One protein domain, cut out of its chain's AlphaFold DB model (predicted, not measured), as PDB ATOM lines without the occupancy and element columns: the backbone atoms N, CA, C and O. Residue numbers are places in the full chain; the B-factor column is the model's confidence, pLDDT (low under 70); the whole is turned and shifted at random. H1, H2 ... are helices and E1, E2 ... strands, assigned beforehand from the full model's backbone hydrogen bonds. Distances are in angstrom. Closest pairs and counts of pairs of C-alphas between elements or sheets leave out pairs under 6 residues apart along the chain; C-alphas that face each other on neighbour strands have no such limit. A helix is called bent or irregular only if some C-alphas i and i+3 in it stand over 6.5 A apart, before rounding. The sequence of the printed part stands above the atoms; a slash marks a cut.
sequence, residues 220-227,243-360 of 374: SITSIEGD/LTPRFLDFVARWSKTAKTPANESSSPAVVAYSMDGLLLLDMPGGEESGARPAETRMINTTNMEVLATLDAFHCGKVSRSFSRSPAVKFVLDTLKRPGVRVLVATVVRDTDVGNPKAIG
ATOM      1  N   SER A 220     -38.307  -5.610 -44.181       65.06
ATOM      2  CA  SER A 220     -37.242  -5.620 -45.184       65.06
ATOM      3  C   SER A 220     -37.371  -6.901 -45.997       65.06
ATOM      4  O   SER A 220     -37.454  -7.981 -45.424       65.06
ATOM      5  N   ILE A 221     -37.402  -6.793 -47.321       58.31
ATOM      6  CA  ILE A 221     -37.374  -7.950 -48.220       58.31
ATOM      7  C   ILE A 221     -35.978  -7.978 -48.834       58.31
ATOM      8  O   ILE A 221     -35.566  -7.007 -49.467       58.31
ATOM      9  N   THR A 222     -35.230  -9.051 -48.610       54.06
ATOM     10  CA  THR A 222     -33.886  -9.236 -49.161       54.06
ATOM     11  C   THR A 222     -33.857 -10.528 -49.951       54.06
ATOM     12  O   THR A 222     -34.003 -11.599 -49.372       54.06
ATOM     13  N   SER A 223     -33.642 -10.453 -51.256       45.81
ATOM     14  CA  SER A 223     -33.288 -11.644 -52.016       45.81
ATOM     15  C   SER A 223     -31.811 -11.980 -51.806       45.81
ATOM     16  O   SER A 223     -30.978 -11.087 -51.620       45.81
ATOM     17  N   ILE A 224     -31.478 -13.267 -51.828       51.56
ATOM     18  CA  ILE A 224     -30.091 -13.737 -51.848       51.56
ATOM     19  C   ILE A 224     -29.944 -14.612 -53.091       51.56
ATOM     20  O   ILE A 224     -30.566 -15.668 -53.173       51.56
ATOM     21  N   GLU A 225     -29.156 -14.143 -54.056       38.16
ATOM     22  CA  GLU A 225     -28.812 -14.886 -55.271       38.16
ATOM     23  C   GLU A 225     -27.576 -15.764 -55.010       38.16
ATOM     24  O   GLU A 225     -26.635 -15.354 -54.318       38.16
ATOM     25  N   GLY A 226     -27.627 -17.011 -55.479       34.84
ATOM     26  CA  GLY A 226     -26.651 -18.050 -55.164       34.84
ATOM     27  C   GLY A 226     -25.407 -18.023 -56.048       34.84
ATOM     28  O   GLY A 226     -25.426 -18.582 -57.130       34.84
ATOM     29  N   ASP A 227     -24.327 -17.438 -55.530       36.56
ATOM     30  CA  ASP A 227     -22.967 -17.995 -55.577       36.56
ATOM     31  C   ASP A 227     -22.111 -17.242 -54.554       36.56
ATOM     32  O   ASP A 227     -21.806 -16.067 -54.737       36.56
ATOM     33  N   LEU A 243     -27.501 -12.384 -35.723       62.75
ATOM     34  CA  LEU A 243     -27.747 -13.544 -36.576       62.75
ATOM     35  C   LEU A 243     -26.390 -14.202 -36.834       62.75
ATOM     36  O   LEU A 243     -25.573 -13.704 -37.612       62.75
ATOM     37  N   THR A 244     -26.093 -15.256 -36.079       71.81
ATOM     38  CA  THR A 244     -24.846 -15.995 -36.249       71.81
ATOM     39  C   THR A 244     -24.967 -16.858 -37.504       71.81
ATOM     40  O   THR A 244     -26.048 -17.385 -37.759       71.81
ATOM     41  N   PRO A 245     -23.888 -17.051 -38.283       71.19
ATOM     42  CA  PRO A 245     -23.892 -17.982 -39.415       71.19
ATOM     43  C   PRO A 245     -24.478 -19.354 -39.051       71.19
ATOM     44  O   PRO A 245     -25.321 -19.867 -39.773       71.19
ATOM     45  N   ARG A 246     -24.155 -19.853 -37.848       74.88
ATOM     46  CA  ARG A 246     -24.683 -21.110 -37.301       74.88
ATOM     47  C   ARG A 246     -26.205 -21.149 -37.178       74.88
ATOM     48  O   ARG A 246     -26.774 -22.225 -37.284       74.88
ATOM     49  N   PHE A 247     -26.856 -20.014 -36.924       68.75
ATOM     50  CA  PHE A 247     -28.313 -19.953 -36.854       68.75
ATOM     51  C   PHE A 247     -28.941 -20.115 -38.243       68.75
ATOM     52  O   PHE A 247     -29.883 -20.880 -38.394       68.75
ATOM     53  N   LEU A 248     -28.391 -19.457 -39.266       71.81
ATOM     54  CA  LEU A 248     -28.875 -19.617 -40.640       71.81
ATOM     55  C   LEU A 248     -28.610 -21.033 -41.167       71.81
ATOM     56  O   LEU A 248     -29.482 -21.620 -41.798       71.81
ATOM     57  N   ASP A 249     -27.450 -21.606 -40.843       73.56
ATOM     58  CA  ASP A 249     -27.133 -22.995 -41.192       73.56
ATOM     59  C   ASP A 249     -28.050 -23.981 -40.443       73.56
ATOM     60  O   ASP A 249     -28.411 -25.025 -40.978       73.56
ATOM     61  N   PHE A 250     -28.458 -23.652 -39.211       70.56
ATOM     62  CA  PHE A 250     -29.471 -24.414 -38.484       70.56
ATOM     63  C   PHE A 250     -30.814 -24.336 -39.211       70.56
ATOM     64  O   PHE A 250     -31.346 -25.383 -39.550       70.56
ATOM     65  N   VAL A 251     -31.317 -23.137 -39.525       66.44
ATOM     66  CA  VAL A 251     -32.570 -22.935 -40.280       66.44
ATOM     67  C   VAL A 251     -32.585 -23.753 -41.576       66.44
ATOM     68  O   VAL A 251     -33.518 -24.521 -41.802       66.44
ATOM     69  N   ALA A 252     -31.507 -23.693 -42.358       69.12
ATOM     70  CA  ALA A 252     -31.378 -24.430 -43.615       69.12
ATOM     71  C   ALA A 252     -31.380 -25.965 -43.457       69.12
ATOM     72  O   ALA A 252     -31.662 -26.680 -44.409       69.12
ATOM     73  N   ARG A 253     -31.055 -26.502 -42.272       73.62
ATOM     74  CA  ARG A 253     -31.119 -27.953 -42.007       73.62
ATOM     75  C   ARG A 253     -32.528 -28.445 -41.685       73.62
ATOM     76  O   ARG A 253     -32.762 -29.648 -41.764       73.62
ATOM     77  N   TRP A 254     -33.430 -27.554 -41.276       60.94
ATOM     78  CA  TRP A 254     -34.802 -27.906 -40.891       60.94
ATOM     79  C   TRP A 254     -35.817 -27.705 -42.008       60.94
ATOM     80  O   TRP A 254     -36.920 -28.246 -41.922       60.94
ATOM     81  N   SER A 255     -35.464 -26.968 -43.061       63.75
ATOM     82  CA  SER A 255     -36.266 -26.935 -44.276       63.75
ATOM     83  C   SER A 255     -36.265 -28.330 -44.904       63.75
ATOM     84  O   SER A 255     -35.234 -28.803 -45.384       63.75
ATOM     85  N   LYS A 256     -37.415 -29.017 -44.866       65.50
ATOM     86  CA  LYS A 256     -37.609 -30.248 -45.644       65.50
ATOM     87  C   LYS A 256     -37.347 -29.901 -47.107       65.50
ATOM     88  O   LYS A 256     -37.915 -28.936 -47.594       65.50
ATOM     89  N   THR A 257     -36.521 -30.670 -47.799       70.06
ATOM     90  CA  THR A 257     -36.283 -30.501 -49.235       70.06
ATOM     91  C   THR A 257     -37.168 -31.469 -50.008       70.06
ATOM     92  O   THR A 257     -37.105 -32.683 -49.795       70.06
ATOM     93  N   ALA A 258     -38.005 -30.946 -50.893       66.25
ATOM     94  CA  ALA A 258     -38.672 -31.717 -51.921       66.25
ATOM     95  C   ALA A 258     -37.697 -31.923 -53.083       66.25
ATOM     96  O   ALA A 258     -37.107 -30.973 -53.594       66.25
ATOM     97  N   LYS A 259     -37.546 -33.178 -53.515       72.88
ATOM     98  CA  LYS A 259     -36.860 -33.474 -54.770       72.88
ATOM     99  C   LYS A 259     -37.820 -33.223 -55.922       72.88
ATOM    100  O   LYS A 259     -38.723 -34.035 -56.139       72.88
ATOM    101  N   THR A 260     -37.648 -32.116 -56.634       69.25
ATOM    102  CA  THR A 260     -38.361 -31.864 -57.891       69.25
ATOM    103  C   THR A 260     -37.402 -31.999 -59.072       69.25
ATOM    104  O   THR A 260     -36.193 -31.858 -58.891       69.25
ATOM    105  N   PRO A 261     -37.903 -32.276 -60.292       71.31
ATOM    106  CA  PRO A 261     -37.051 -32.342 -61.481       71.31
ATOM    107  C   PRO A 261     -36.319 -31.027 -61.769       71.31
ATOM    108  O   PRO A 261     -35.273 -31.040 -62.406       71.31
ATOM    109  N   ALA A 262     -36.887 -29.901 -61.324       67.12
ATOM    110  CA  ALA A 262     -36.301 -28.577 -61.488       67.12
ATOM    111  C   ALA A 262     -35.295 -28.241 -60.377       67.12
ATOM    112  O   ALA A 262     -34.329 -27.534 -60.638       67.12
ATOM    113  N   ASN A 263     -35.517 -28.722 -59.147       67.88
ATOM    114  CA  ASN A 263     -34.644 -28.445 -58.012       67.88
ATOM    115  C   ASN A 263     -34.762 -29.544 -56.940       67.88
ATOM    116  O   ASN A 263     -35.811 -29.735 -56.325       67.88
ATOM    117  N   GLU A 264     -33.659 -30.239 -56.654       70.44
ATOM    118  CA  GLU A 264     -33.628 -31.283 -55.621       70.44
ATOM    119  C   GLU A 264     -33.666 -30.742 -54.180       70.44
ATOM    120  O   GLU A 264     -33.856 -31.498 -53.225       70.44
ATOM    121  N   SER A 265     -33.465 -29.433 -54.024       71.06
ATOM    122  CA  SER A 265     -33.318 -28.730 -52.749       71.06
ATOM    123  C   SER A 265     -34.432 -27.715 -52.465       71.06
ATOM    124  O   SER A 265     -34.304 -26.916 -51.538       71.06
ATOM    125  N   SER A 266     -35.525 -27.740 -53.234       71.81
ATOM    126  CA  SER A 266     -36.658 -26.826 -53.049       71.81
ATOM    127  C   SER A 266     -37.399 -27.142 -51.748       71.81
ATOM    128  O   SER A 266     -37.784 -28.285 -51.506       71.81
ATOM    129  N   SER A 267     -37.603 -26.153 -50.882       76.56
ATOM    130  CA  SER A 267     -38.460 -26.319 -49.703       76.56
ATOM    131  C   SER A 267     -39.930 -26.347 -50.141       76.56
ATOM    132  O   SER A 267     -40.317 -25.470 -50.902       76.56
ATOM    133  N   PRO A 268     -40.789 -27.264 -49.657       78.00
ATOM    134  CA  PRO A 268     -42.212 -27.280 -49.991       78.00
ATOM    135  C   PRO A 268     -43.076 -26.481 -49.000       78.00
ATOM    136  O   PRO A 268     -44.299 -26.505 -49.079       78.00
ATOM    137  N   ALA A 269     -42.484 -25.814 -48.007       82.44
ATOM    138  CA  ALA A 269     -43.232 -25.159 -46.938       82.44
ATOM    139  C   ALA A 269     -42.668 -23.777 -46.615       82.44
ATOM    140  O   ALA A 269     -41.457 -23.569 -46.646       82.44
ATOM    141  N   VAL A 270     -43.563 -22.853 -46.252       81.81
ATOM    142  CA  VAL A 270     -43.188 -21.575 -45.634       81.81
ATOM    143  C   VAL A 270     -42.693 -21.861 -44.224       81.81
ATOM    144  O   VAL A 270     -43.439 -22.396 -43.403       81.81
ATOM    145  N   VAL A 271     -41.461 -21.466 -43.923       85.44
ATOM    146  CA  VAL A 271     -40.890 -21.595 -42.583       85.44
ATOM    147  C   VAL A 271     -40.739 -20.213 -41.968       85.44
ATOM    148  O   VAL A 271     -40.173 -19.299 -42.563       85.44
ATOM    149  N   ALA A 272     -41.265 -20.047 -40.759       87.25
ATOM    150  CA  ALA A 272     -41.273 -18.774 -40.063       87.25
ATOM    151  C   ALA A 272     -40.585 -18.899 -38.700       87.25
ATOM    152  O   ALA A 272     -40.956 -19.741 -37.884       87.25
ATOM    153  N   TYR A 273     -39.608 -18.034 -38.429       86.44
ATOM    154  CA  TYR A 273     -38.879 -17.991 -37.162       86.44
ATOM    155  C   TYR A 273     -39.064 -16.638 -36.496       86.44
ATOM    156  O   TYR A 273     -38.828 -15.606 -37.115       86.44
ATOM    157  N   SER A 274     -39.443 -16.638 -35.221       86.50
ATOM    158  CA  SER A 274     -39.582 -15.428 -34.411       86.50
ATOM    159  C   SER A 274     -38.528 -15.429 -33.307       86.50
ATOM    160  O   SER A 274     -38.468 -16.369 -32.516       86.50
ATOM    161  N   MET A 275     -37.689 -14.398 -33.253       87.69
ATOM    162  CA  MET A 275     -36.653 -14.211 -32.233       87.69
ATOM    163  C   MET A 275     -36.666 -12.762 -31.766       87.69
ATOM    164  O   MET A 275     -36.426 -11.888 -32.585       87.69
ATOM    165  N   ASP A 276     -36.988 -12.508 -30.494       85.75
ATOM    166  CA  ASP A 276     -36.757 -11.224 -29.797       85.75
ATOM    167  C   ASP A 276     -37.088  -9.935 -30.601       85.75
ATOM    168  O   ASP A 276     -36.447  -8.890 -30.487       85.75
ATOM    169  N   GLY A 277     -38.161  -9.966 -31.399       87.06
ATOM    170  CA  GLY A 277     -38.561  -8.828 -32.238       87.06
ATOM    171  C   GLY A 277     -38.041  -8.876 -33.679       87.06
ATOM    172  O   GLY A 277     -38.064  -7.864 -34.373       87.06
ATOM    173  N   LEU A 278     -37.592 -10.030 -34.156       88.12
ATOM    174  CA  LEU A 278     -37.266 -10.329 -35.543       88.12
ATOM    175  C   LEU A 278     -38.092 -11.532 -36.007       88.12
ATOM    176  O   LEU A 278     -38.034 -12.598 -35.402       88.12
ATOM    177  N   LEU A 279     -38.833 -11.369 -37.098       89.81
ATOM    178  CA  LEU A 279     -39.516 -12.445 -37.807       89.81
ATOM    179  C   LEU A 279     -38.774 -12.723 -39.119       89.81
ATOM    180  O   LEU A 279     -38.728 -11.860 -39.995       89.81
ATOM    181  N   LEU A 280     -38.191 -13.913 -39.243       90.88
ATOM    182  CA  LEU A 280     -37.585 -14.429 -40.467       90.88
ATOM    183  C   LEU A 280     -38.592 -15.323 -41.178       90.88
ATOM    184  O   LEU A 280     -39.113 -16.254 -40.567       90.88
ATOM    185  N   LEU A 281     -38.838 -15.046 -42.453       90.50
ATOM    186  CA  LEU A 281     -39.698 -15.864 -43.304       90.50
ATOM    187  C   LEU A 281     -38.857 -16.444 -44.437       90.50
ATOM    188  O   LEU A 281     -38.316 -15.686 -45.245       90.50
ATOM    189  N   ASP A 282     -38.755 -17.769 -44.461       88.12
ATOM    190  CA  ASP A 282     -38.260 -18.548 -45.590       88.12
ATOM    191  C   ASP A 282     -39.474 -19.003 -46.398       88.12
ATOM    192  O   ASP A 282     -40.293 -19.792 -45.919       88.12
ATOM    193  N   MET A 283     -39.651 -18.420 -47.582       89.25
ATOM    194  CA  MET A 283     -40.756 -18.774 -48.466       89.25
ATOM    195  C   MET A 283     -40.243 -19.711 -49.559       89.25
ATOM    196  O   MET A 283     -39.224 -19.403 -50.183       89.25
ATOM    197  N   PRO A 284     -40.953 -20.814 -49.830       85.88
ATOM    198  CA  PRO A 284     -40.607 -21.727 -50.903       85.88
ATOM    199  C   PRO A 284     -40.661 -21.011 -52.255       85.88
ATOM    200  O   PRO A 284     -41.431 -20.060 -52.444       85.88
ATOM    201  N   GLY A 285     -39.836 -21.473 -53.195       85.00
ATOM    202  CA  GLY A 285     -39.845 -20.972 -54.564       85.00
ATOM    203  C   GLY A 285     -41.210 -21.192 -55.219       85.00
ATOM    204  O   GLY A 285     -41.906 -22.161 -54.922       85.00
ATOM    205  N   GLY A 286     -41.604 -20.276 -56.104       79.12
ATOM    206  CA  GLY A 286     -42.765 -20.507 -56.956       79.12
ATOM    207  C   GLY A 286     -42.415 -21.582 -57.974       79.12
ATOM    208  O   GLY A 286     -41.628 -21.322 -58.879       79.12
ATOM    209  N   GLU A 287     -42.960 -22.782 -57.814       73.00
ATOM    210  CA  GLU A 287     -42.787 -23.852 -58.793       73.00
ATOM    211  C   GLU A 287     -43.848 -23.723 -59.895       73.00
ATOM    212  O   GLU A 287     -45.010 -23.392 -59.627       73.00
ATOM    213  N   GLU A 288     -43.458 -23.980 -61.144       75.94
ATOM    214  CA  GLU A 288     -44.424 -24.223 -62.213       75.94
ATOM    215  C   GLU A 288     -45.113 -25.568 -61.953       75.94
ATOM    216  O   GLU A 288     -44.470 -26.537 -61.546       75.94
ATOM    217  N   SER A 289     -46.432 -25.620 -62.146       71.19
ATOM    218  CA  SER A 289     -47.275 -26.784 -61.845       71.19
ATOM    219  C   SER A 289     -46.896 -28.004 -62.696       71.19
ATOM    220  O   SER A 289     -47.503 -28.262 -63.732       71.19
ATOM    221  N   GLY A 290     -45.877 -28.745 -62.263       78.81
ATOM    222  CA  GLY A 290     -45.419 -29.988 -62.873       78.81
ATOM    223  C   GLY A 290     -46.052 -31.214 -62.217       78.81
ATOM    224  O   GLY A 290     -47.262 -31.283 -62.021       78.81
ATOM    225  N   ALA A 291     -45.215 -32.184 -61.839       79.69
ATOM    226  CA  ALA A 291     -45.617 -33.505 -61.336       79.69
ATOM    227  C   ALA A 291     -46.480 -33.500 -60.054       79.69
ATOM    228  O   ALA A 291     -47.047 -34.533 -59.704       79.69
ATOM    229  N   ARG A 292     -46.578 -32.370 -59.337       84.56
ATOM    230  CA  ARG A 292     -47.325 -32.246 -58.072       84.56
ATOM    231  C   ARG A 292     -48.247 -31.020 -58.053       84.56
ATOM    232  O   ARG A 292     -48.115 -30.158 -57.186       84.56
ATOM    233  N   PRO A 293     -49.222 -30.932 -58.971       87.69
ATOM    234  CA  PRO A 293     -49.979 -29.701 -59.199       87.69
ATOM    235  C   PRO A 293     -50.779 -29.241 -57.971       87.69
ATOM    236  O   PRO A 293     -50.927 -28.042 -57.752       87.69
ATOM    237  N   ALA A 294     -51.272 -30.169 -57.143       89.75
ATOM    238  CA  ALA A 294     -51.996 -29.836 -55.915       89.75
ATOM    239  C   ALA A 294     -51.078 -29.229 -54.837       89.75
ATOM    240  O   ALA A 294     -51.415 -28.194 -54.261       89.75
ATOM    241  N   GLU A 295     -49.905 -29.831 -54.612       86.69
ATOM    242  CA  GLU A 295     -48.899 -29.336 -53.663       86.69
ATOM    243  C   GLU A 295     -48.387 -27.957 -54.105       86.69
ATOM    244  O   GLU A 295     -48.467 -26.993 -53.344       86.69
ATOM    245  N   THR A 296     -47.991 -27.822 -55.375       87.75
ATOM    246  CA  THR A 296     -47.551 -26.548 -55.963       87.75
ATOM    247  C   THR A 296     -48.624 -25.463 -55.845       87.75
ATOM    248  O   THR A 296     -48.328 -24.324 -55.478       87.75
ATOM    249  N   ARG A 297     -49.898 -25.797 -56.093       89.88
ATOM    250  CA  ARG A 297     -51.011 -24.850 -55.937       89.88
ATOM    251  C   ARG A 297     -51.170 -24.395 -54.487       89.88
ATOM    252  O   ARG A 297     -51.357 -23.199 -54.259       89.88
ATOM    253  N   MET A 298     -51.087 -25.306 -53.518       89.69
ATOM    254  CA  MET A 298     -51.155 -24.964 -52.092       89.69
ATOM    255  C   MET A 298     -50.002 -24.053 -51.664       89.69
ATOM    256  O   MET A 298     -50.230 -23.060 -50.969       89.69
ATOM    257  N   ILE A 299     -48.785 -24.362 -52.112       88.00
ATOM    258  CA  ILE A 299     -47.584 -23.575 -51.830       88.00
ATOM    259  C   ILE A 299     -47.731 -22.156 -52.379       88.00
ATOM    260  O   ILE A 299     -47.631 -21.184 -51.629       88.00
ATOM    261  N   ASN A 300     -48.053 -22.033 -53.668       88.75
ATOM    262  CA  ASN A 300     -48.213 -20.741 -54.328       88.75
ATOM    263  C   ASN A 300     -49.341 -19.918 -53.688       88.75
ATOM    264  O   ASN A 300     -49.182 -18.717 -53.474       88.75
ATOM    265  N   THR A 301     -50.450 -20.564 -53.314       91.38
ATOM    266  CA  THR A 301     -51.555 -19.902 -52.602       91.38
ATOM    267  C   THR A 301     -51.088 -19.374 -51.245       91.38
ATOM    268  O   THR A 301     -51.264 -18.194 -50.954       91.38
ATOM    269  N   THR A 302     -50.413 -20.207 -50.449       90.81
ATOM    270  CA  THR A 302     -49.916 -19.825 -49.118       90.81
ATOM    271  C   THR A 302     -48.907 -18.676 -49.200       90.81
ATOM    272  O   THR A 302     -49.004 -17.716 -48.434       90.81
ATOM    273  N   ASN A 303     -47.977 -18.719 -50.159       90.31
ATOM    274  CA  ASN A 303     -47.016 -17.641 -50.406       90.31
ATOM    275  C   ASN A 303     -47.716 -16.315 -50.714       90.31
ATOM    276  O   ASN A 303     -47.385 -15.279 -50.131       90.31
ATOM    277  N   MET A 304     -48.712 -16.347 -51.601       91.12
ATOM    278  CA  MET A 304     -49.480 -15.157 -51.958       91.12
ATOM    279  C   MET A 304     -50.277 -14.610 -50.775       91.12
ATOM    280  O   MET A 304     -50.319 -13.395 -50.589       91.12
ATOM    281  N   GLU A 305     -50.859 -15.466 -49.936       92.75
ATOM    282  CA  GLU A 305     -51.573 -15.023 -48.738       92.75
ATOM    283  C   GLU A 305     -50.642 -14.396 -47.689       92.75
ATOM    284  O   GLU A 305     -50.988 -13.375 -47.084       92.75
ATOM    285  N   VAL A 306     -49.447 -14.962 -47.482       91.69
ATOM    286  CA  VAL A 306     -48.429 -14.397 -46.581       91.69
ATOM    287  C   VAL A 306     -47.972 -13.029 -47.091       91.69
ATOM    288  O   VAL A 306     -47.961 -12.065 -46.322       91.69
ATOM    289  N   LEU A 307     -47.669 -12.907 -48.386       91.69
ATOM    290  CA  LEU A 307     -47.286 -11.640 -49.012       91.69
ATOM    291  C   LEU A 307     -48.400 -10.590 -48.939       91.69
ATOM    292  O   LEU A 307     -48.146  -9.457 -48.528       91.69
ATOM    293  N   ALA A 308     -49.639 -10.969 -49.259       91.81
ATOM    294  CA  ALA A 308     -50.795 -10.085 -49.150       91.81
ATOM    295  C   ALA A 308     -51.016  -9.618 -47.705       91.81
ATOM    296  O   ALA A 308     -51.359  -8.462 -47.470       91.81
ATOM    297  N   THR A 309     -50.766 -10.486 -46.722       91.50
ATOM    298  CA  THR A 309     -50.860 -10.136 -45.299       91.50
ATOM    299  C   THR A 309     -49.781  -9.142 -44.888       91.50
ATOM    300  O   THR A 309     -50.080  -8.189 -44.166       91.50
ATOM    301  N   LEU A 310     -48.541  -9.329 -45.350       90.88
ATOM    302  CA  LEU A 310     -47.441  -8.401 -45.092       90.88
ATOM    303  C   LEU A 310     -47.716  -7.018 -45.696       90.88
ATOM    304  O   LEU A 310     -47.538  -6.011 -45.006       90.88
ATOM    305  N   ASP A 311     -48.207  -6.960 -46.936       91.06
ATOM    306  CA  ASP A 311     -48.583  -5.703 -47.591       91.06
ATOM    307  C   ASP A 311     -49.770  -5.022 -46.893       91.06
ATOM    308  O   ASP A 311     -49.717  -3.837 -46.551       91.06
ATOM    309  N   ALA A 312     -50.817  -5.786 -46.578       90.75
ATOM    310  CA  ALA A 312     -51.983  -5.296 -45.856       90.75
ATOM    311  C   ALA A 312     -51.598  -4.732 -44.481       90.75
ATOM    312  O   ALA A 312     -52.073  -3.662 -44.085       90.75
ATOM    313  N   PHE A 313     -50.699  -5.410 -43.764       89.06
ATOM    314  CA  PHE A 313     -50.169  -4.948 -42.488       89.06
ATOM    315  C   PHE A 313     -49.351  -3.657 -42.644       89.06
ATOM    316  O   PHE A 313     -49.591  -2.698 -41.911       89.06
ATOM    317  N   HIS A 314     -48.460  -3.585 -43.638       87.00
ATOM    318  CA  HIS A 314     -47.690  -2.378 -43.960       87.00
ATOM    319  C   HIS A 314     -48.595  -1.184 -44.311       87.00
ATOM    320  O   HIS A 314     -48.353  -0.051 -43.889       87.00
ATOM    321  N   CYS A 315     -49.697  -1.437 -45.017       89.50
ATOM    322  CA  CYS A 315     -50.705  -0.436 -45.347       89.50
ATOM    323  C   CYS A 315     -51.618  -0.053 -44.165       89.50
ATOM    324  O   CYS A 315     -52.455   0.842 -44.308       89.50
ATOM    325  N   GLY A 316     -51.498  -0.713 -43.006       89.12
ATOM    326  CA  GLY A 316     -52.389  -0.527 -41.855       89.12
ATOM    327  C   GLY A 316     -53.810  -1.060 -42.079       89.12
ATOM    328  O   GLY A 316     -54.739  -0.667 -41.376       89.12
ATOM    329  N   LYS A 317     -54.000  -1.941 -43.065       87.12
ATOM    330  CA  LYS A 317     -55.277  -2.549 -43.457       87.12
ATOM    331  C   LYS A 317     -55.310  -4.025 -43.066       87.12
ATOM    332  O   LYS A 317     -55.427  -4.899 -43.916       87.12
ATOM    333  N   VAL A 318     -55.220  -4.335 -41.776       77.44
ATOM    334  CA  VAL A 318     -55.332  -5.732 -41.328       77.44
ATOM    335  C   VAL A 318     -56.780  -6.207 -41.495       77.44
ATOM    336  O   VAL A 318     -57.646  -5.888 -40.679       77.44
ATOM    337  N   SER A 319     -57.057  -6.967 -42.560       77.94
ATOM    338  CA  SER A 319     -58.352  -7.632 -42.734       77.94
ATOM    339  C   SER A 319     -58.438  -8.873 -41.848       77.94
ATOM    340  O   SER A 319     -57.475  -9.622 -41.698       77.94
ATOM    341  N   ARG A 320     -59.625  -9.137 -41.292       78.19
ATOM    342  CA  ARG A 320     -59.901 -10.390 -40.569       78.19
ATOM    343  C   ARG A 320     -59.985 -11.602 -41.501       78.19
ATOM    344  O   ARG A 320     -59.891 -12.721 -41.020       78.19
ATOM    345  N   SER A 321     -60.146 -11.390 -42.809       78.81
ATOM    346  CA  SER A 321     -60.295 -12.468 -43.796       78.81
ATOM    347  C   SER A 321     -59.043 -13.335 -43.961       78.81
ATOM    348  O   SER A 321     -59.156 -14.475 -44.389       78.81
ATOM    349  N   PHE A 322     -57.867 -12.822 -43.591       71.94
ATOM    350  CA  PHE A 322     -56.583 -13.508 -43.755       71.94
ATOM    351  C   PHE A 322     -56.364 -14.671 -42.767       71.94
ATOM    352  O   PHE A 322     -55.436 -15.451 -42.927       71.94
ATOM    353  N   SER A 323     -57.212 -14.846 -41.746       73.94
ATOM    354  CA  SER A 323     -56.975 -15.828 -40.675       73.94
ATOM    355  C   SER A 323     -57.309 -17.284 -41.024       73.94
ATOM    356  O   SER A 323     -57.341 -18.112 -40.113       73.94
ATOM    357  N   ARG A 324     -57.631 -17.594 -42.286       85.31
ATOM    358  CA  ARG A 324     -57.998 -18.959 -42.700       85.31
ATOM    359  C   ARG A 324     -56.780 -19.879 -42.796       85.31
ATOM    360  O   ARG A 324     -56.883 -21.040 -42.422       85.31
ATOM    361  N   SER A 325     -55.627 -19.349 -43.204       88.75
ATOM    362  CA  SER A 325     -54.377 -20.106 -43.258       88.75
ATOM    363  C   SER A 325     -53.634 -20.075 -41.912       88.75
ATOM    364  O   SER A 325     -53.397 -18.988 -41.364       88.75
ATOM    365  N   PRO A 326     -53.223 -21.237 -41.362       89.50
ATOM    366  CA  PRO A 326     -52.412 -21.305 -40.145       89.50
ATOM    367  C   PRO A 326     -51.107 -20.506 -40.242       89.50
ATOM    368  O   PRO A 326     -50.741 -19.810 -39.291       89.50
ATOM    369  N   ALA A 327     -50.441 -20.537 -41.401       88.62
ATOM    370  CA  ALA A 327     -49.208 -19.789 -41.645       88.62
ATOM    371  C   ALA A 327     -49.453 -18.276 -41.567       88.62
ATOM    372  O   ALA A 327     -48.736 -17.544 -40.885       88.62
ATOM    373  N   VAL A 328     -50.530 -17.809 -42.198       91.00
ATOM    374  CA  VAL A 328     -50.911 -16.394 -42.180       91.00
ATOM    375  C   VAL A 328     -51.272 -15.935 -40.772       91.00
ATOM    376  O   VAL A 328     -50.859 -14.856 -40.342       91.00
ATOM    377  N   LYS A 329     -51.997 -16.768 -40.018       92.62
ATOM    378  CA  LYS A 329     -52.321 -16.495 -38.617       92.62
ATOM    379  C   LYS A 329     -51.054 -16.340 -37.774       92.62
ATOM    380  O   LYS A 329     -50.948 -15.363 -37.034       92.62
ATOM    381  N   PHE A 330     -50.080 -17.239 -37.932       91.88
ATOM    382  CA  PHE A 330     -48.792 -17.158 -37.237       91.88
ATOM    383  C   PHE A 330     -48.038 -15.857 -37.558       91.88
ATOM    384  O   PHE A 330     -47.592 -15.147 -36.648       91.88
ATOM    385  N   VAL A 331     -47.931 -15.509 -38.846       91.31
ATOM    386  CA  VAL A 331     -47.278 -14.270 -39.301       91.31
ATOM    387  C   VAL A 331     -47.981 -13.054 -38.708       91.31
ATOM    388  O   VAL A 331     -47.333 -12.177 -38.136       91.31
ATOM    389  N   LEU A 332     -49.312 -13.020 -38.771       92.38
ATOM    390  CA  LEU A 332     -50.102 -11.901 -38.282       92.38
ATOM    391  C   LEU A 332     -50.003 -11.733 -36.759       92.38
ATOM    392  O   LEU A 332     -49.882 -10.611 -36.268       92.38
ATOM    393  N   ASP A 333     -50.054 -12.824 -35.999       92.00
ATOM    394  CA  ASP A 333     -49.935 -12.776 -34.540       92.00
ATOM    395  C   ASP A 333     -48.527 -12.375 -34.095       92.00
ATOM    396  O   ASP A 333     -48.376 -11.676 -33.089       92.00
ATOM    397  N   THR A 334     -47.506 -12.718 -34.883       91.56
ATOM    398  CA  THR A 334     -46.142 -12.228 -34.670       91.56
ATOM    399  C   THR A 334     -46.037 -10.735 -34.978       91.56
ATOM    400  O   THR A 334     -45.547  -9.976 -34.148       91.56
ATOM    401  N   LEU A 335     -46.575 -10.283 -36.112       89.94
ATOM    402  CA  LEU A 335     -46.590  -8.878 -36.531       89.94
ATOM    403  C   LEU A 335     -47.315  -7.942 -35.554       89.94
ATOM    404  O   LEU A 335     -46.934  -6.785 -35.400       89.94
ATOM    405  N   LYS A 336     -48.356  -8.427 -34.869       91.06
ATOM    406  CA  LYS A 336     -49.077  -7.649 -33.847       91.06
ATOM    407  C   LYS A 336     -48.232  -7.346 -32.610       91.06
ATOM    408  O   LYS A 336     -48.614  -6.473 -31.827       91.06
ATOM    409  N   ARG A 337     -47.133  -8.070 -32.379       90.19
ATOM    410  CA  ARG A 337     -46.263  -7.812 -31.230       90.19
ATOM    411  C   ARG A 337     -45.488  -6.508 -31.476       90.19
ATOM    412  O   ARG A 337     -44.881  -6.345 -32.535       90.19
ATOM    413  N   PRO A 338     -45.490  -5.568 -30.520       89.00
ATOM    414  CA  PRO A 338     -44.785  -4.305 -30.684       89.00
ATOM    415  C   PRO A 338     -43.275  -4.537 -30.840       89.00
ATOM    416  O   PRO A 338     -42.690  -5.349 -30.126       89.00
ATOM    417  N   GLY A 339     -42.653  -3.806 -31.768       87.56
ATOM    418  CA  GLY A 339     -41.211  -3.872 -32.029       87.56
ATOM    419  C   GLY A 339     -40.749  -5.051 -32.891       87.56
ATOM    420  O   GLY A 339     -39.542  -5.228 -33.048       87.56
ATOM    421  N   VAL A 340     -41.666  -5.847 -33.457       89.12
ATOM    422  CA  VAL A 340     -41.311  -6.913 -34.404       89.12
ATOM    423  C   VAL A 340     -40.935  -6.334 -35.758       89.12
ATOM    424  O   VAL A 340     -41.752  -5.724 -36.436       89.12
ATOM    425  N   ARG A 341     -39.710  -6.601 -36.194       83.50
ATOM    426  CA  ARG A 341     -39.199  -6.341 -37.538       83.50
ATOM    427  C   ARG A 341     -39.325  -7.612 -38.364       83.50
ATOM    428  O   ARG A 341     -39.034  -8.693 -37.864       83.50
ATOM    429  N   VAL A 342     -39.732  -7.497 -39.620       84.31
ATOM    430  CA  VAL A 342     -39.811  -8.636 -40.538       84.31
ATOM    431  C   VAL A 342     -38.666  -8.565 -41.524       84.31
ATOM    432  O   VAL A 342     -38.445  -7.528 -42.146       84.31
ATOM    433  N   LEU A 343     -37.965  -9.678 -41.687       81.50
ATOM    434  CA  LEU A 343     -37.030  -9.890 -42.775       81.50
ATOM    435  C   LEU A 343     -37.557 -11.045 -43.631       81.50
ATOM    436  O   LEU A 343     -37.589 -12.191 -43.186       81.50
ATOM    437  N   VAL A 344     -37.992 -10.728 -44.846       79.50
ATOM    438  CA  VAL A 344     -38.395 -11.725 -45.840       79.50
ATOM    439  C   VAL A 344     -37.175 -12.037 -46.687       79.50
ATOM    440  O   VAL A 344     -36.640 -11.134 -47.333       79.50
ATOM    441  N   ALA A 345     -36.730 -13.290 -46.676       76.00
ATOM    442  CA  ALA A 345     -35.649 -13.735 -47.536       76.00
ATOM    443  C   ALA A 345     -36.222 -14.554 -48.691       76.00
ATOM    444  O   ALA A 345     -36.899 -15.550 -48.461       76.00
ATOM    445  N   THR A 346     -35.963 -14.137 -49.929       69.38
ATOM    446  CA  THR A 346     -36.247 -14.966 -51.106       69.38
ATOM    447  C   THR A 346     -34.930 -15.471 -51.666       69.38
ATOM    448  O   THR A 346     -34.103 -14.703 -52.158       69.38
ATOM    449  N   VAL A 347     -34.690 -16.772 -51.544       63.97
ATOM    450  CA  VAL A 347     -33.500 -17.389 -52.130       63.97
ATOM    451  C   VAL A 347     -33.881 -17.881 -53.516       63.97
ATOM    452  O   VAL A 347     -34.631 -18.842 -53.650       63.97
ATOM    453  N   VAL A 348     -33.381 -17.203 -54.546       61.09
ATOM    454  CA  VAL A 348     -33.455 -17.714 -55.916       61.09
ATOM    455  C   VAL A 348     -32.220 -18.589 -56.093       61.09
ATOM    456  O   VAL A 348     -31.100 -18.080 -56.151       61.09
ATOM    457  N   ARG A 349     -32.416 -19.909 -56.057       51.38
ATOM    458  CA  ARG A 349     -31.382 -20.876 -56.437       51.38
ATOM    459  C   ARG A 349     -31.597 -21.218 -57.905       51.38
ATOM    460  O   ARG A 349     -32.741 -21.359 -58.322       51.38
ATOM    461  N   ASP A 350     -30.506 -21.286 -58.655       53.09
ATOM    462  CA  ASP A 350     -30.493 -21.731 -60.051       53.09
ATOM    463  C   ASP A 350     -31.152 -20.774 -61.062       53.09
ATOM    464  O   ASP A 350     -31.676 -21.206 -62.090       53.09
ATOM    465  N   THR A 351     -31.063 -19.451 -60.850       49.44
ATOM    466  CA  THR A 351     -31.013 -18.570 -62.026       49.44
ATOM    467  C   THR A 351     -29.723 -18.917 -62.742       49.44
ATOM    468  O   THR A 351     -28.651 -18.536 -62.285       49.44
ATOM    469  N   ASP A 352     -29.831 -19.694 -63.819       47.25
ATOM    470  CA  ASP A 352     -28.750 -19.942 -64.763       47.25
ATOM    471  C   ASP A 352     -28.076 -18.593 -65.042       47.25
ATOM    472  O   ASP A 352     -28.650 -17.721 -65.699       47.25
ATOM    473  N   VAL A 353     -26.913 -18.356 -64.425       50.75
ATOM    474  CA  VAL A 353     -26.275 -17.027 -64.399       50.75
ATOM    475  C   VAL A 353     -25.888 -16.618 -65.830       50.75
ATOM    476  O   VAL A 353     -25.722 -15.437 -66.135       50.75
ATOM    477  N   GLY A 354     -25.822 -17.602 -66.736       56.47
ATOM    478  CA  GLY A 354     -25.654 -17.437 -68.175       56.47
ATOM    479  C   GLY A 354     -26.931 -17.106 -68.959       56.47
ATOM    480  O   GLY A 354     -26.823 -16.794 -70.144       56.47
ATOM    481  N   ASN A 355     -28.122 -17.124 -68.351       57.81
ATOM    482  CA  ASN A 355     -29.389 -16.793 -69.005       57.81
ATOM    483  C   ASN A 355     -29.879 -15.380 -68.616       57.81
ATOM    484  O   ASN A 355     -30.717 -15.217 -67.721       57.81
ATOM    485  N   PRO A 356     -29.444 -14.327 -69.334       55.16
ATOM    486  CA  PRO A 356     -29.828 -12.946 -69.038       55.16
ATOM    487  C   PRO A 356     -31.343 -12.691 -69.128       55.16
ATOM    488  O   PRO A 356     -31.827 -11.703 -68.575       55.16
ATOM    489  N   LYS A 357     -32.118 -13.576 -69.777       56.41
ATOM    490  CA  LYS A 357     -33.584 -13.452 -69.838       56.41
ATOM    491  C   LYS A 357     -34.262 -13.769 -68.504       56.41
ATOM    492  O   LYS A 357     -35.307 -13.188 -68.229       56.41
ATOM    493  N   ALA A 358     -33.679 -14.646 -67.686       50.44
ATOM    494  CA  ALA A 358     -34.236 -15.021 -66.386       50.44
ATOM    495  C   ALA A 358     -34.004 -13.930 -65.322       50.44
ATOM    496  O   ALA A 358     -34.867 -13.686 -64.481       50.44
ATOM    497  N   ILE A 359     -32.876 -13.215 -65.405       46.47
ATOM    498  CA  ILE A 359     -32.500 -12.153 -64.454       46.47
ATOM    499  C   ILE A 359     -33.102 -10.788 -64.840       46.47
ATOM    500  O   ILE A 359     -33.373  -9.962 -63.967       46.47
ATOM    501  N   GLY A 360     -33.367 -10.546 -66.130       57.44
ATOM    502  CA  GLY A 360     -33.844  -9.258 -66.654       57.44
ATOM    503  C   GLY A 360     -35.013  -8.613 -65.883       57.44
ATOM    504  O   GLY A 360     -34.921  -7.432 -65.551       57.44
TER     505      GLY A 360
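AT A GLANCE: This is residues 220 to 227 and 243 to 360 of the 374 residues of an uncharacterized protein of Sphaerosporella brunnea (UniProt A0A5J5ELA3). A twisted sheet of four strands has H4 packed over E3 and E2 on one face, and the long helix H2 lies side by side with H4, farther from the sheet. H3 sits beside these two helices, H1 only grazes the sheet and sticks out with residues 245 to 250, and the short H5 lies beyond the end of E4. The printed part has 126 residues with five named helices and four named strands, in the order E1 H1 E2 E3 H2 H3 H4 E4 H5. The sheet is mixed, in the order E1 E4 E3 E2, and the class is mixed, helices and strands. The whole is compact, with a radius of gyration of the C-alphas of 15.4 A and spans of 43 by 35 by 30 A.

IN THESE COORDINATES: E1 is residues 220 to 225, 16.1 A long, from C-alpha 220 at (-37.242, -5.620, -45.184). H1 is residues 245 to 254, 14.8 A. The hairpin of E2, residues 271 to 275, and E3, residues 278 to 282, follows. H2, residues 293 to 314, is 31.4 A long, from C-alpha 293 at (-49.979, -29.701, -59.199). H3 is residues 320 to 324, only just irregular, with C-alphas 321 and 324 7.0 A apart. H4 is residues 326 to 335, 14.2 A. E4, residues 341 to 348, is 22.4 A long, and H5, residues 356 to 359, ends with C-alpha 359 at (-32.500, -12.153, -64.454).

HOW THE PARTS SIT: E1 and E4 are parallel at 21 degrees, with N 222 and O 344 2.8 A apart, within hydrogen-bond range. E4 and E3 are parallel at 21 degrees, with N 343 and O 279 at 2.9 A. E3 and E2 are antiparallel at 166 degrees, with N 273 and O 280 at 2.8 A. H4 is on the sheet over E3 and E2, at a height over the sheet of 9.8 A, and runs along the strands, at 19 degrees to E3 on the local plane. The closest C-alphas of H4 and E2 are those of Thr 334 and Ser 274, 7.3 A apart. H2 touches H4 at a shallow tilt of 20 degrees, the same way, and their closest C-alphas, of Val 306 and Val 328, are 5.4 A apart. H2 is only just not on the sheet, with 4 pairs of C-alphas within 10 A. H3 and H4 only just touch, only at the corner, with 3 pairs of C-alphas within 8 A, the closest those of Ser 323 and Lys 329 at 5.1 A. E3, then H2, H3 and H4, then E4 form a strand-helix-strand unit, two parallel neighbour strands with helices between them along the chain. H1 and E2 are near each other, while H5 is apart from E1. Every O i to N i+4 pair is within hydrogen-bond range in H1, H2 and H4; in H3 it is 0 of 1, with 1 of 2 O i to N i+3 pairs, and H5 is too short for an O i to N i+4 pair.

THE WHOLE: The two C-alphas farthest apart, of Arg 320 and Gly 354, are 44.5 A apart. Residues 228 to 242 are cut out, and C-alphas 227 and 243 are 20.1 A apart across the cut. H1 to E2 is a long link of 16 residues. Mean pLDDT of the printed part is 76.9, with 34 residues under 70, among them residues 220 to 227 and 346 to 360.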